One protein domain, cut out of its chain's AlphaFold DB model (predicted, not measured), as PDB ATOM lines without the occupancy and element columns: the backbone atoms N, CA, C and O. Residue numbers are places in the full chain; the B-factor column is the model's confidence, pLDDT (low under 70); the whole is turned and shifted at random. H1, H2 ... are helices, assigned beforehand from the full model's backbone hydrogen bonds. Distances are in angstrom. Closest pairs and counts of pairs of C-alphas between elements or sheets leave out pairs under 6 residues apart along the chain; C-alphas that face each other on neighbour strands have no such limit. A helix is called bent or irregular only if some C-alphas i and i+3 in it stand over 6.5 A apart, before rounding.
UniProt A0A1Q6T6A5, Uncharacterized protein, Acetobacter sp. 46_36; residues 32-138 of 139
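This is residues 32 to 138 of the 139 residues of an uncharacterized protein of Acetobacter sp. 46_36 (UniProt A0A1Q6T6A5). A helical hairpin of H1 and the longer H2, side by side and running opposite ways, makes the body together with the unnamed stretches before H1 and just after H2; from it a free arm runs out, residues 107 to 138, which holds a lone helix, H3. The arm lies away from the hairpin and makes much of the length, and H3 packs on neither of the other helices. The printed part has 107 residues, with three named helices in the order H1, H2, H3 and no named strand; the class is all helix, with 62 residues in the helices. The whole is extended, with a radius of gyration of the C-alphas of 21.6 A, and flat, spanning 72 by 42 by 12 A.

From the first printed residue, Pro 32, the backbone reaches H1, residues 42 to 56. A tight link of 4 residues joins it to H2, residues 61 to 87. H1 and H2 touch, with 15 pairs of C-alphas within 8 A, and form a helical hairpin. Their closest C-alphas are those of Cys 44 and Ser 71, 5.8 A apart. Their lines stand at a shallow tilt of 5 degrees, and they run opposite ways, centre to centre 13.3 A. H2 touches H1 with residues 63 to 75 alone. H3, residues 117 to 136, follows a long link of 29 residues; it is apart from H1 and from H2. In H1 and H2 every O i to N i+4 pair is within hydrogen-bond range, and in H3 15 of 16 are.

H1 begins with C-alpha 42 at (44.793, -19.618, 12.413) and is 20.4 A from first to last C-alpha. H2, 27 residues and the longest helix, measures 39.3 A and ends with C-alpha 87 at (50.912, -6.847, 30.890). H3 measures 28.9 A and ends with C-alpha 136 at (24.259, -39.250, -27.232). None of the three helices is bent.

The two C-alphas farthest apart, those of Gly 89 and Lys 138, are 73.2 A from each other. Residues 57 to 62 and residues 107 to 138 stand free; without them the body of 69 residues spans 42 by 30 by 11 A. Residues 88 to 116, the long link, hold no named element. The printed part has no cut. The mean pLDDT of the printed part is 75.4, and it is under 70 at residues 56 to 59 and 104 to 138; the mean of H3 is 59.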
ATOM      1  N   PRO A  32      50.265 -13.931  10.274       81.19
ATOM      2  CA  PRO A  32      50.149 -15.265   9.702       81.19
ATOM      3  C   PRO A  32      48.790 -15.891  10.043       81.19
ATOM      4  O   PRO A  32      48.401 -15.997  11.206       81.19
ATOM      5  N   HIS A  33      48.092 -16.351   9.007       81.62
ATOM      6  CA  HIS A  33      46.835 -17.094   9.135       81.62
ATOM      7  C   HIS A  33      47.001 -18.601   8.919       81.62
ATOM      8  O   HIS A  33      46.100 -19.363   9.262       81.62
ATOM      9  N   ASP A  34      48.151 -19.034   8.408       76.38
ATOM     10  CA  ASP A  34      48.475 -20.435   8.142       76.38
ATOM     11  C   ASP A  34      49.679 -20.842   9.002       76.38
ATOM     12  O   ASP A  34      50.799 -20.382   8.784       76.38
ATOM     13  N   ASP A  35      49.425 -21.631  10.044       77.25
ATOM     14  CA  ASP A  35      50.440 -22.123  10.976       77.25
ATOM     15  C   ASP A  35      50.117 -23.570  11.350       77.25
ATOM     16  O   ASP A  35      49.034 -23.872  11.859       77.25
ATOM     17  N   ALA A  36      51.083 -24.472  11.160       73.38
ATOM     18  CA  ALA A  36      50.899 -25.899  11.426       73.38
ATOM     19  C   ALA A  36      50.591 -26.211  12.905       73.38
ATOM     20  O   ALA A  36      50.046 -27.269  13.219       73.38
ATOM     21  N   LYS A  37      50.932 -25.298  13.823       77.38
ATOM     22  CA  LYS A  37      50.679 -25.426  15.265       77.38
ATOM     23  C   LYS A  37      49.368 -24.768  15.711       77.38
ATOM     24  O   LYS A  37      49.104 -24.748  16.911       77.38
ATOM     25  N   MET A  38      48.542 -24.265  14.785       80.50
ATOM     26  CA  MET A  38      47.235 -23.650  15.068       80.50
ATOM     27  C   MET A  38      47.318 -22.502  16.093       80.50
ATOM     28  O   MET A  38      46.470 -22.380  16.978       80.50
ATOM     29  N   ARG A  39      48.361 -21.669  15.999       83.00
ATOM     30  CA  ARG A  39      48.591 -20.527  16.903       83.00
ATOM     31  C   ARG A  39      48.015 -19.229  16.332       83.00
ATOM     32  O   ARG A  39      47.766 -19.116  15.137       83.00
ATOM     33  N   GLY A  40      47.839 -18.223  17.189       87.62
ATOM     34  CA  GLY A  40      47.401 -16.890  16.771       87.62
ATOM     35  C   GLY A  40      46.012 -16.900  16.126       87.62
ATOM     36  O   GLY A  40      45.052 -17.389  16.716       87.62
ATOM     37  N   PHE A  41      45.905 -16.342  14.918       89.00
ATOM     38  CA  PHE A  41      44.626 -16.188  14.216       89.00
ATOM     39  C   PHE A  41      44.172 -17.433  13.442       89.00
ATOM     40  O   PHE A  41      42.984 -17.548  13.136       89.00
ATOM     41  N   THR A  42      45.069 -18.386  13.173       85.81
ATOM     42  CA  THR A  42      44.793 -19.618  12.413       85.81
ATOM     43  C   THR A  42      43.532 -20.381  12.847       85.81
ATOM     44  O   THR A  42      42.713 -20.685  11.975       85.81
ATOM     45  N   PRO A  43      43.281 -20.675  14.142       85.12
ATOM     46  CA  PRO A  43      42.081 -21.419  14.538       85.12
ATOM     47  C   PRO A  43      40.782 -20.663  14.223       85.12
ATOM     48  O   PRO A  43      39.811 -21.275  13.772       85.12
ATOM     49  N   CYS A  44      40.767 -19.339  14.405       87.50
ATOM     50  CA  CYS A  44      39.628 -18.492  14.052       87.50
ATOM     51  C   CYS A  44      39.406 -18.485  12.527       87.50
ATOM     52  O   CYS A  44      38.277 -18.611  12.057       87.50
ATOM     53  N   THR A  45      40.484 -18.405  11.739       86.94
ATOM     54  CA  THR A  45      40.415 -18.425  10.270       86.94
ATOM     55  C   THR A  45      39.951 -19.776   9.721       86.94
ATOM     56  O   THR A  45      39.166 -19.817   8.776       86.94
ATOM     57  N   TYR A  46      40.366 -20.889  10.331       85.75
ATOM     58  CA  TYR A  46      39.913 -22.225   9.936       85.75
ATOM     59  C   TYR A  46      38.412 -22.420  10.190       85.75
ATOM     60  O   TYR A  46      37.694 -22.936   9.331       85.75
ATOM     61  N   ARG A  47      37.911 -21.951  11.344       85.56
ATOM     62  CA  ARG A  47      36.473 -21.953  11.660       85.56
ATOM     63  C   ARG A  47      35.674 -21.129  10.658       85.56
ATOM     64  O   ARG A  47      34.684 -21.631  10.131       85.56
ATOM     65  N   LEU A  48      36.161 -19.935  10.316       86.56
ATOM     66  CA  LEU A  48      35.557 -19.101   9.280       86.56
ATOM     67  C   LEU A  48      35.475 -19.836   7.939       86.56
ATOM     68  O   LEU A  48      34.416 -19.868   7.317       86.56
ATOM     69  N   ALA A  49      36.573 -20.444   7.488       85.12
ATOM     70  CA  ALA A  49      36.601 -21.181   6.227       85.12
ATOM     71  C   ALA A  49      35.596 -22.346   6.228       85.12
ATOM     72  O   ALA A  49      34.878 -22.549   5.246       85.12
ATOM     73  N   GLN A  50      35.486 -23.068   7.348       85.12
ATOM     74  CA  GLN A  50      34.507 -24.137   7.519       85.12
ATOM     75  C   GLN A  50      33.067 -23.606   7.439       85.12
ATOM     76  O   GLN A  50      32.252 -24.148   6.691       85.12
ATOM     77  N   GLU A  51      32.745 -22.527   8.149       83.62
ATOM     78  CA  GLU A  51      31.410 -21.924   8.132       83.62
ATOM     79  C   GLU A  51      31.045 -21.358   6.761       83.62
ATOM     80  O   GLU A  51      29.936 -21.575   6.274       83.62
ATOM     81  N   LEU A  52      31.991 -20.706   6.085       83.25
ATOM     82  CA  LEU A  52      31.801 -20.210   4.726       83.25
ATOM     83  C   LEU A  52      31.584 -21.345   3.725       83.25
ATOM     84  O   LEU A  52      30.777 -21.188   2.813       83.25
ATOM     85  N   SER A  53      32.244 -22.494   3.900       80.69
ATOM     86  CA  SER A  53      32.028 -23.659   3.033       80.69
ATOM     87  C   SER A  53      30.599 -24.209   3.163       80.69
ATOM     88  O   SER A  53      29.949 -24.511   2.163       80.69
ATOM     89  N   LEU A  54      30.065 -24.235   4.390       77.38
ATOM     90  CA  LEU A  54      28.698 -24.665   4.685       77.38
ATOM     91  C   LEU A  54      27.653 -23.650   4.196       77.38
ATOM     92  O   LEU A  54      26.637 -24.032   3.616       77.38
ATOM     93  N   GLN A  55      27.894 -22.351   4.395       72.25
ATOM     94  CA  GLN A  55      26.969 -21.283   3.990       72.25
ATOM     95  C   GLN A  55      27.030 -20.984   2.482       72.25
ATOM     96  O   GLN A  55      26.036 -20.547   1.895       72.25
ATOM     97  N   GLY A  56      28.170 -21.245   1.834       61.22
ATOM     98  CA  GLY A  56      28.387 -21.063   0.396       61.22
ATOM     99  C   GLY A  56      27.494 -21.961  -0.461       61.22
ATOM    100  O   GLY A  56      27.027 -21.534  -1.516       61.22
ATOM    101  N   ALA A  57      27.145 -23.148   0.044       61.88
ATOM    102  CA  ALA A  57      26.156 -24.027  -0.578       61.88
ATOM    103  C   ALA A  57      24.724 -23.452  -0.540       61.88
ATOM    104  O   ALA A  57      23.861 -23.869  -1.311       61.88
ATOM    105  N   GLY A  58      24.461 -22.473   0.334       59.47
ATOM    106  CA  GLY A  58      23.126 -21.981   0.656       59.47
ATOM    107  C   GLY A  58      22.899 -20.481   0.468       59.47
ATOM    108  O   GLY A  58      22.034 -19.966   1.156       59.47
ATOM    109  N   ARG A  59      23.648 -19.757  -0.389       59.09
ATOM    110  CA  ARG A  59      23.412 -18.347  -0.834       59.09
ATOM    111  C   ARG A  59      22.766 -17.370   0.190       59.09
ATOM    112  O   ARG A  59      22.018 -16.470  -0.194       59.09
ATOM    113  N   ARG A  60      23.046 -17.484   1.492       78.88
ATOM    114  CA  ARG A  60      22.502 -16.589   2.529       78.88
ATOM    115  C   ARG A  60      23.562 -15.570   2.908       78.88
ATOM    116  O   ARG A  60      24.414 -15.828   3.749       78.88
ATOM    117  N   ILE A  61      23.465 -14.385   2.307       78.81
ATOM    118  CA  ILE A  61      24.360 -13.240   2.563       78.81
ATOM    119  C   ILE A  61      24.441 -12.923   4.067       78.81
ATOM    120  O   ILE A  61      25.519 -12.659   4.589       78.81
ATOM    121  N   TRP A  62      23.321 -13.033   4.785       78.88
ATOM    122  CA  TRP A  62      23.272 -12.846   6.238       78.88
ATOM    123  C   TRP A  62      24.049 -13.906   7.028       78.88
ATOM    124  O   TRP A  62      24.640 -13.575   8.050       78.88
ATOM    125  N   GLY A  63      24.088 -15.154   6.552       80.38
ATOM    126  CA  GLY A  63      24.881 -16.218   7.176       80.38
ATOM    127  C   GLY A  63      26.381 -15.986   6.997       80.38
ATOM    128  O   GLY A  63      27.144 -16.142   7.942       80.38
ATOM    129  N   VAL A  64      26.788 -15.518   5.814       81.88
ATOM    130  CA  VAL A  64      28.180 -15.129   5.529       81.88
ATOM    131  C   VAL A  64      28.612 -13.937   6.389       81.88
ATOM    132  O   VAL A  64      29.680 -13.977   6.989       81.88
ATOM    133  N   LEU A  65      27.779 -12.894   6.490       82.12
ATOM    134  CA  LEU A  65      28.067 -11.733   7.342       82.12
ATOM    135  C   LEU A  65      28.144 -12.109   8.827       82.12
ATOM    136  O   LEU A  65      29.010 -11.596   9.529       82.12
ATOM    137  N   GLY A  66      27.277 -13.019   9.284       83.31
ATOM    138  CA  GLY A  66      27.327 -13.570  10.639       83.31
ATOM    139  C   GLY A  66      28.649 -14.285  10.917       83.31
ATOM    140  O   GLY A  66      29.346 -13.908  11.853       83.31
ATOM    141  N   ALA A  67      29.039 -15.224  10.050       82.25
ATOM    142  CA  ALA A  67      30.287 -15.985  10.181       82.25
ATOM    143  C   ALA A  67      31.530 -15.077  10.209       82.25
ATOM    144  O   ALA A  67      32.428 -15.229  11.042       82.25
ATOM    145  N   VAL A  68      31.575 -14.067   9.331       84.50
ATOM    146  CA  VAL A  68      32.657 -13.070   9.329       84.50
ATOM    147  C   VAL A  68      32.656 -12.257  10.625       84.50
ATOM    148  O   VAL A  68      33.720 -12.036  11.201       84.50
ATOM    149  N   GLY A  69      31.483 -11.840  11.108       85.62
ATOM    150  CA  GLY A  69      31.347 -11.112  12.368       85.62
ATOM    151  C   GLY A  69      31.868 -11.908  13.567       85.62
ATOM    152  O   GLY A  69      32.690 -11.398  14.327       85.62
ATOM    153  N   GLU A  70      31.457 -13.171  13.701       86.62
ATOM    154  CA  GLU A  70      31.928 -14.067  14.768       86.62
ATOM    155  C   GLU A  70      33.442 -14.298  14.694       86.62
ATOM    156  O   GLU A  70      34.143 -14.282  15.710       86.62
ATOM    157  N   SER A  71      33.983 -14.392  13.482       86.50
ATOM    158  CA  SER A  71      35.425 -14.531  13.267       86.50
ATOM    159  C   SER A  71      36.206 -13.290  13.695       86.50
ATOM    160  O   SER A  71      37.255 -13.407  14.326       86.50
ATOM    161  N   TYR A  72      35.684 -12.093  13.421       87.38
ATOM    162  CA  TYR A  72      36.287 -10.838  13.875       87.38
ATOM    163  C   TYR A  72      36.274 -10.702  15.403       87.38
ATOM    164  O   TYR A  72      37.228 -10.176  15.977       87.38
ATOM    165  N   VAL A  73      35.240 -11.218  16.076       90.12
ATOM    166  CA  VAL A  73      35.206 -11.302  17.547       90.12
ATOM    167  C   VAL A  73      36.301 -12.240  18.060       90.12
ATOM    168  O   VAL A  73      37.013 -11.890  19.000       90.12
ATOM    169  N   CYS A  74      36.496 -13.392  17.410       91.81
ATOM    170  CA  CYS A  74      37.583 -14.321  17.731       91.81
ATOM    171  C   CYS A  74      38.963 -13.655  17.570       91.81
ATOM    172  O   CYS A  74      39.795 -13.720  18.476       91.81
ATOM    173  N   TYR A  75      39.187 -12.922  16.473       91.25
ATOM    174  CA  TYR A  75      40.422 -12.161  16.255       91.25
ATOM    175  C   TYR A  75      40.648 -11.086  17.325       91.25
ATOM    176  O   TYR A  75      41.762 -10.941  17.829       91.25
ATOM    177  N   ALA A  76      39.604 -10.356  17.719       90.88
ATOM    178  CA  ALA A  76      39.703  -9.373  18.794       90.88
ATOM    179  C   ALA A  76      40.119 -10.022  20.127       90.88
ATOM    180  O   ALA A  76      40.935  -9.446  20.847       90.88
ATOM    181  N   GLY A  77      39.624 -11.231  20.419       91.69
ATOM    182  CA  GLY A  77      40.032 -12.025  21.581       91.69
ATOM    183  C   GLY A  77      41.530 -12.337  21.585       91.69
ATOM    184  O   GLY A  77      42.209 -12.051  22.563       91.69
ATOM    185  N   ILE A  78      42.076 -12.805  20.460       91.12
ATOM    186  CA  ILE A  78      43.517 -13.088  20.325       91.12
ATOM    187  C   ILE A  78      44.375 -11.833  20.545       91.12
ATOM    188  O   ILE A  78      45.419 -11.892  21.202       91.12
ATOM    189  N   VAL A  79      43.944 -10.683  20.019       90.81
ATOM    190  CA  VAL A  79      44.652  -9.411  20.235       90.81
ATOM    191  C   VAL A  79      44.592  -8.994  21.705       90.81
ATOM    192  O   VAL A  79      45.613  -8.594  22.265       90.81
ATOM    193  N   ALA A  80      43.425  -9.117  22.342       90.75
ATOM    194  CA  ALA A  80      43.244  -8.801  23.756       90.75
ATOM    195  C   ALA A  80      44.091  -9.708  24.663       90.75
ATOM    196  O   ALA A  80      44.762  -9.206  25.565       90.75
ATOM    197  N   ASP A  81      44.136 -11.010  24.377       92.25
ATOM    198  CA  ASP A  81      44.985 -11.971  25.082       92.25
ATOM    199  C   ASP A  81      46.465 -11.613  24.941       92.25
ATOM    200  O   ASP A  81      47.209 -11.668  25.916       92.25
ATOM    201  N   GLY A  82      46.899 -11.174  23.754       90.69
ATOM    202  CA  GLY A  82      48.273 -10.723  23.526       90.69
ATOM    203  C   GLY A  82      48.664  -9.537  24.405       90.69
ATOM    204  O   GLY A  82      49.736  -9.531  25.014       90.69
ATOM    205  N   VAL A  83      47.762  -8.561  24.535       91.94
ATOM    206  CA  VAL A  83      47.941  -7.418  25.440       91.94
ATOM    207  C   VAL A  83      47.956  -7.874  26.900       91.94
ATOM    208  O   VAL A  83      48.836  -7.454  27.649       91.94
ATOM    209  N   GLY A  84      47.035  -8.752  27.303       92.12
ATOM    210  CA  GLY A  84      46.975  -9.290  28.664       92.12
ATOM    211  C   GLY A  84      48.245 -10.051  29.051       92.12
ATOM    212  O   GLY A  84      48.844  -9.773  30.087       92.12
ATOM    213  N   LEU A  85      48.721 -10.944  28.184       92.88
ATOM    214  CA  LEU A  85      49.953 -11.712  28.386       92.88
ATOM    215  C   LEU A  85      51.199 -10.823  28.465       92.88
ATOM    216  O   LEU A  85      52.141 -11.146  29.192       92.88
ATOM    217  N   TRP A  86      51.212  -9.711  27.731       93.50
ATOM    218  CA  TRP A  86      52.281  -8.721  27.813       93.50
ATOM    219  C   TRP A  86      52.252  -7.947  29.135       93.50
ATOM    220  O   TRP A  86      53.293  -7.810  29.775       93.50
ATOM    221  N   LEU A  87      51.072  -7.506  29.587       94.50
ATOM    222  CA  LEU A  87      50.912  -6.847  30.890       94.50
ATOM    223  C   LEU A  87      51.275  -7.776  32.060       94.50
ATOM    224  O   LEU A  87      51.878  -7.328  33.031       94.50
ATOM    225  N   ASP A  88      50.985  -9.071  31.931       94.88
ATOM    226  CA  ASP A  88      51.385 -10.119  32.877       94.88
ATOM    227  C   ASP A  88      52.896 -10.434  32.847       94.88
ATOM    228  O   ASP A  88      53.374 -11.253  33.635       94.88
ATOM    229  N   GLY A  89      53.659  -9.857  31.911       92.06
ATOM    230  CA  GLY A  89      55.085 -10.139  31.718       92.06
ATOM    231  C   GLY A  89      55.391 -11.541  31.173       92.06
ATOM    232  O   GLY A  89      56.553 -11.940  31.123       92.06
ATOM    233  N   LYS A  90      54.371 -12.300  30.748       91.81
ATOM    234  CA  LYS A  90      54.516 -13.639  30.147       91.81
ATOM    235  C   LYS A  90      54.957 -13.578  28.685       91.81
ATOM    236  O   LYS A  90      55.392 -14.587  28.136       91.81
ATOM    237  N   GLN A  91      54.830 -12.411  28.056       89.88
ATOM    238  CA  GLN A  91      55.135 -12.187  26.649       89.88
ATOM    239  C   GLN A  91      55.979 -10.914  26.470       89.88
ATOM    240  O   GLN A  91      55.700  -9.916  27.131       89.88
ATOM    241  N   PRO A  92      56.996 -10.902  25.583       90.56
ATOM    242  CA  PRO A  92      57.903  -9.759  25.440       90.56
ATOM    243  C   PRO A  92      57.269  -8.536  24.759       90.56
ATOM    244  O   PRO A  92      57.693  -7.411  25.008       90.56
ATOM    245  N   ALA A  93      56.261  -8.737  23.908       91.38
ATOM    246  CA  ALA A  93      55.528  -7.669  23.233       91.38
ATOM    247  C   ALA A  93      54.036  -8.028  23.121       91.38
ATOM    248  O   ALA A  93      53.709  -9.213  23.099       91.38
ATOM    249  N   PRO A  94      53.114  -7.058  22.985       87.94
ATOM    250  CA  PRO A  94      51.671  -7.332  22.966       87.94
ATOM    251  C   PRO A  94      51.175  -8.094  21.726       87.94
ATOM    252  O   PRO A  94      50.018  -8.497  21.678       87.94
ATOM    253  N   TRP A  95      52.038  -8.306  20.730       89.94
ATOM    254  CA  TRP A  95      51.720  -9.019  19.490       89.94
ATOM    255  C   TRP A  95      52.405 -10.374  19.332       89.94
ATOM    256  O   TRP A  95      52.140 -11.067  18.359       89.94
ATOM    257  N   SER A  96      53.284 -10.796  20.240       88.38
ATOM    258  CA  SER A  96      54.078 -12.019  20.034       88.38
ATOM    259  C   SER A  96      53.262 -13.322  19.963       88.38
ATOM    260  O   SER A  96      53.786 -14.325  19.490       88.38
ATOM    261  N   ASN A  97      51.998 -13.335  20.400       88.62
ATOM    262  CA  ASN A  97      51.097 -14.490  20.286       88.62
ATOM    263  C   ASN A  97      50.421 -14.617  18.916       88.62
ATOM    264  O   ASN A  97      49.885 -15.682  18.615       88.62
ATOM    265  N   TYR A  98      50.410 -13.557  18.107       87.62
ATOM    266  CA  TYR A  98      49.761 -13.559  16.793       87.62
ATOM    267  C   TYR A  98      50.633 -13.016  15.660       87.62
ATOM    268  O   TYR A  98      50.299 -13.213  14.501       87.62
ATOM    269  N   PHE A  99      51.758 -12.374  15.969       88.50
ATOM    270  CA  PHE A  99      52.727 -11.869  15.008       88.50
ATOM    271  C   PHE A  99      54.057 -12.597  15.221       88.50
ATOM    272  O   PHE A  99      54.892 -12.199  16.038       88.50
ATOM    273  N   PHE A 100      54.210 -13.714  14.518       85.56
ATOM    274  CA  PHE A 100      55.352 -14.619  14.611       85.56
ATOM    275  C   PHE A 100      55.676 -15.204  13.231       85.56
ATOM    276  O   PHE A 100      54.883 -15.103  12.299       85.56
ATOM    277  N   GLU A 101      56.851 -15.811  13.090       81.19
ATOM    278  CA  GLU A 101      57.190 -16.558  11.880       81.19
ATOM    279  C   GLU A 101      56.403 -17.873  11.869       81.19
ATOM    280  O   GLU A 101      56.550 -18.693  12.783       81.19
ATOM    281  N   SER A 102      55.513 -18.041  10.886       74.62
ATOM    282  CA  SER A 102      54.691 -19.244  10.799       74.62
ATOM    283  C   SER A 102      55.556 -20.460  10.512       74.62
ATOM    284  O   SER A 102      56.443 -20.458   9.655       74.62
ATOM    285  N   GLU A 103      55.266 -21.545  11.219       74.31
ATOM    286  CA  GLU A 103      55.797 -22.836  10.825       74.31
ATOM    287  C   GLU A 103      54.893 -23.356   9.714       74.31
ATOM    288  O   GLU A 103      53.852 -23.966   9.965       74.31
ATOM    289  N   ASN A 104      55.275 -23.057   8.470       62.81
ATOM    290  CA  ASN A 104      54.619 -23.638   7.307       62.81
ATOM    291  C   ASN A 104      54.666 -25.164   7.426       62.81
ATOM    292  O   ASN A 104      55.696 -25.731   7.811       62.81
ATOM    293  N   PHE A 105      53.576 -25.832   7.048       55.22
ATOM    294  CA  PHE A 105      53.602 -27.266   6.799       55.22
ATOM    295  C   PHE A 105      54.683 -27.520   5.740       55.22
ATOM    296  O   PHE A 105      54.489 -27.237   4.559       55.22
ATOM    297  N   LYS A 106      55.870 -27.980   6.157       50.78
ATOM    298  CA  LYS A 106      56.889 -28.452   5.221       50.78
ATOM    299  C   LYS A 106      56.321 -29.716   4.610       50.78
ATOM    300  O   LYS A 106      56.441 -30.791   5.191       50.78
ATOM    301  N   ILE A 107      55.664 -29.560   3.466       52.72
ATOM    302  CA  ILE A 107      55.300 -30.674   2.606       52.72
ATOM    303  C   ILE A 107      56.608 -31.455   2.407       52.72
ATOM    304  O   ILE A 107      57.593 -30.858   1.956       52.72
ATOM    305  N   PRO A 108      56.688 -32.734   2.819       51.16
ATOM    306  CA  PRO A 108      57.844 -33.555   2.498       51.16
ATOM    307  C   PRO A 108      58.077 -33.450   0.987       51.16
ATOM    308  O   PRO A 108      57.093 -33.470   0.248       51.16
ATOM    309  N   PRO A 109      59.320 -33.319   0.498       56.28
ATOM    310  CA  PRO A 109      59.576 -33.111  -0.928       56.28
ATOM    311  C   PRO A 109      58.947 -34.191  -1.831       56.28
ATOM    312  O   PRO A 109      58.665 -33.911  -2.991       56.28
ATOM    313  N   GLU A 110      58.633 -35.374  -1.290       53.53
ATOM    314  CA  GLU A 110      57.870 -36.429  -1.978       53.53
ATOM    315  C   GLU A 110      56.390 -36.104  -2.247       53.53
ATOM    316  O   GLU A 110      55.805 -36.665  -3.163       53.53
ATOM    317  N   LEU A 111      55.763 -35.212  -1.474       53.16
ATOM    318  CA  LEU A 111      54.355 -34.817  -1.634       53.16
ATOM    319  C   LEU A 111      54.207 -33.413  -2.249       53.16
ATOM    320  O   LEU A 111      53.097 -32.945  -2.482       53.16
ATOM    321  N   SER A 112      55.329 -32.723  -2.495       49.44
ATOM    322  CA  SER A 112      55.371 -31.450  -3.228       49.44
ATOM    323  C   SER A 112      55.405 -31.630  -4.740       49.44
ATOM    324  O   SER A 112      55.542 -30.638  -5.458       49.44
ATOM    325  N   GLU A 113      55.290 -32.869  -5.231       50.25
ATOM    326  CA  GLU A 113      55.016 -33.064  -6.646       50.25
ATOM    327  C   GLU A 113      53.740 -32.276  -6.972       50.25
ATOM    328  O   GLU A 113      52.690 -32.520  -6.366       50.25
ATOM    329  N   PRO A 114      53.829 -31.254  -7.845       51.41
ATOM    330  CA  PRO A 114      52.659 -30.487  -8.230       51.41
ATOM    331  C   PRO A 114      51.637 -31.491  -8.749       51.41
ATOM    332  O   PRO A 114      52.052 -32.411  -9.452       51.41
ATOM    333  N   PHE A 115      50.352 -31.330  -8.391       53.84
ATOM    334  CA  PHE A 115      49.220 -32.036  -9.012       53.84
ATOM    335  C   PHE A 115      49.599 -32.335 -10.457       53.84
ATOM    336  O   PHE A 115      49.686 -31.390 -11.249       53.84
ATOM    337  N   SER A 116      49.978 -33.586 -10.745       55.84
ATOM    338  CA  SER A 116      50.703 -33.851 -11.981       55.84
ATOM    339  C   SER A 116      49.816 -33.365 -13.116       55.84
ATOM    340  O   SER A 116      48.596 -33.559 -13.087       55.84
ATOM    341  N   GLU A 117      50.390 -32.651 -14.085       59.69
ATOM    342  CA  GLU A 117      49.633 -32.197 -15.259       59.69
ATOM    343  C   GLU A 117      48.823 -33.352 -15.869       59.69
ATOM    344  O   GLU A 117      47.751 -33.132 -16.427       59.69
ATOM    345  N   ASP A 118      49.318 -34.577 -15.701       61.47
ATOM    346  CA  ASP A 118      48.682 -35.824 -16.093       61.47
ATOM    347  C   ASP A 118      47.396 -36.118 -15.305       61.47
ATOM    348  O   ASP A 118      46.389 -36.450 -15.923       61.47
ATOM    349  N   LEU A 119      47.358 -35.914 -13.980       60.16
ATOM    350  CA  LEU A 119      46.125 -36.008 -13.181       60.16
ATOM    351  C   LEU A 119      45.131 -34.885 -13.515       60.16
ATOM    352  O   LEU A 119      43.919 -35.107 -13.547       60.16
ATOM    353  N   LEU A 120      45.623 -33.676 -13.804       62.31
ATOM    354  CA  LEU A 120      44.772 -32.547 -14.195       62.31
ATOM    355  C   LEU A 120      44.185 -32.737 -15.606       62.31
ATOM    356  O   LEU A 120      43.039 -32.361 -15.863       62.31
ATOM    357  N   LYS A 121      44.948 -33.356 -16.517       66.75
ATOM    358  CA  LYS A 121      44.473 -33.806 -17.832       66.75
ATOM    359  C   LYS A 121      43.504 -34.974 -17.705       66.75
ATOM    360  O   LYS A 121      42.470 -34.920 -18.358       66.75
ATOM    361  N   ALA A 122      43.774 -35.959 -16.849       65.81
ATOM    362  CA  ALA A 122      42.876 -37.089 -16.614       65.81
ATOM    363  C   ALA A 122      41.494 -36.621 -16.129       65.81
ATOM    364  O   ALA A 122      40.492 -36.957 -16.749       65.81
ATOM    365  N   ASN A 123      41.432 -35.734 -15.128       62.72
ATOM    366  CA  ASN A 123      40.158 -35.170 -14.656       62.72
ATOM    367  C   ASN A 123      39.458 -34.279 -15.702       62.72
ATOM    368  O   ASN A 123      38.231 -34.213 -15.748       62.72
ATOM    369  N   ARG A 124      40.211 -33.578 -16.563       63.72
ATOM    370  CA  ARG A 124      39.628 -32.783 -17.661       63.72
ATOM    371  C   ARG A 124      39.052 -33.670 -18.772       63.72
ATOM    372  O   ARG A 124      38.100 -33.258 -19.432       63.72
ATOM    373  N   LEU A 125      39.651 -34.834 -19.013       59.34
ATOM    374  CA  LEU A 125      39.182 -35.807 -20.000       59.34
ATOM    375  C   LEU A 125      37.947 -36.560 -19.493       59.34
ATOM    376  O   LEU A 125      36.974 -36.642 -20.235       59.34
ATOM    377  N   ASP A 126      37.930 -36.958 -18.220       57.72
ATOM    378  CA  ASP A 126      36.775 -37.598 -17.567       57.72
ATOM    379  C   ASP A 126      35.518 -36.705 -17.617       57.72
ATOM    380  O   ASP A 126      34.422 -37.125 -18.002       57.72
ATOM    381  N   GLY A 127      35.687 -35.399 -17.371       56.88
ATOM    382  CA  GLY A 127      34.608 -34.420 -17.525       56.88
ATOM    383  C   GLY A 127      34.127 -34.205 -18.971       56.88
ATOM    384  O   GLY A 127      33.014 -33.716 -19.170       56.88
ATOM    385  N   ARG A 128      34.938 -34.546 -19.985       57.47
ATOM    386  CA  ARG A 128      34.567 -34.436 -21.406       57.47
ATOM    387  C   ARG A 128      33.827 -35.682 -21.887       57.47
ATOM    388  O   ARG A 128      32.772 -35.509 -22.495       57.47
ATOM    389  N   GLU A 129      34.317 -36.879 -21.558       57.28
ATOM    390  CA  GLU A 129      33.652 -38.152 -21.891       57.28
ATOM    391  C   GLU A 129      32.244 -38.205 -21.287       57.28
ATOM    392  O   GLU A 129      31.269 -38.361 -22.017       57.28
ATOM    393  N   THR A 130      32.109 -37.877 -19.996       57.12
ATOM    394  CA  THR A 130      30.796 -37.849 -19.328       57.12
ATOM    395  C   THR A 130      29.818 -36.874 -20.002       57.12
ATOM    396  O   THR A 130      28.609 -37.098 -20.020       57.12
ATOM    397  N   SER A 131      30.319 -35.768 -20.567       57.38
ATOM    398  CA  SER A 131      29.472 -34.794 -21.261       57.38
ATOM    399  C   SER A 131      29.015 -35.280 -22.638       57.38
ATOM    400  O   SER A 131      27.859 -35.054 -22.989       57.38
ATOM    401  N   GLU A 132      29.879 -35.950 -23.409       59.22
ATOM    402  CA  GLU A 132      29.542 -36.455 -24.745       59.22
ATOM    403  C   GLU A 132      28.577 -37.644 -24.671       59.22
ATOM    404  O   GLU A 132      27.626 -37.692 -25.456       59.22
ATOM    405  N   ASP A 133      28.721 -38.514 -23.670       58.72
ATOM    406  CA  ASP A 133      27.810 -39.641 -23.443       58.72
ATOM    407  C   ASP A 133      26.389 -39.171 -23.084       58.72
ATOM    408  O   ASP A 133      25.401 -39.656 -23.640       58.72
ATOM    409  N   LEU A 134      26.270 -38.125 -22.255       54.78
ATOM    410  CA  LEU A 134      24.981 -37.508 -21.907       54.78
ATOM    411  C   LEU A 134      24.274 -36.838 -23.102       54.78
ATOM    412  O   LEU A 134      23.050 -36.673 -23.083       54.78
ATOM    413  N   TRP A 135      25.015 -36.428 -24.138       53.78
ATOM    414  CA  TRP A 135      24.437 -35.871 -25.367       53.78
ATOM    415  C   TRP A 135      24.012 -36.946 -26.373       53.78
ATOM    416  O   TRP A 135      23.101 -36.687 -27.163       53.78
ATOM    417  N   GLN A 136      24.626 -38.134 -26.351       56.34
ATOM    418  CA  GLN A 136      24.259 -39.250 -27.232       56.34
ATOM    419  C   GLN A 136      23.055 -40.043 -26.712       56.34
ATOM    420  O   GLN A 136      22.268 -40.530 -27.515       56.34
ATOM    421  N   GLU A 137      22.837 -40.105 -25.396       54.94
ATOM    422  CA  GLU A 137      21.671 -40.788 -24.805       54.94
ATOM    423  C   GLU A 137      20.338 -40.030 -25.017       54.94
ATOM    424  O   GLU A 137      19.255 -40.562 -24.782       54.94
ATOM    425  N   LYS A 138      20.399 -38.768 -25.470       52.31
ATOM    426  CA  LYS A 138      19.234 -37.896 -25.720       52.31
ATOM    427  C   LYS A 138      18.785 -37.808 -27.189       52.31
ATOM    428  O   LYS A 138      17.942 -36.958 -27.497       52.31
TER     429      LYS A 138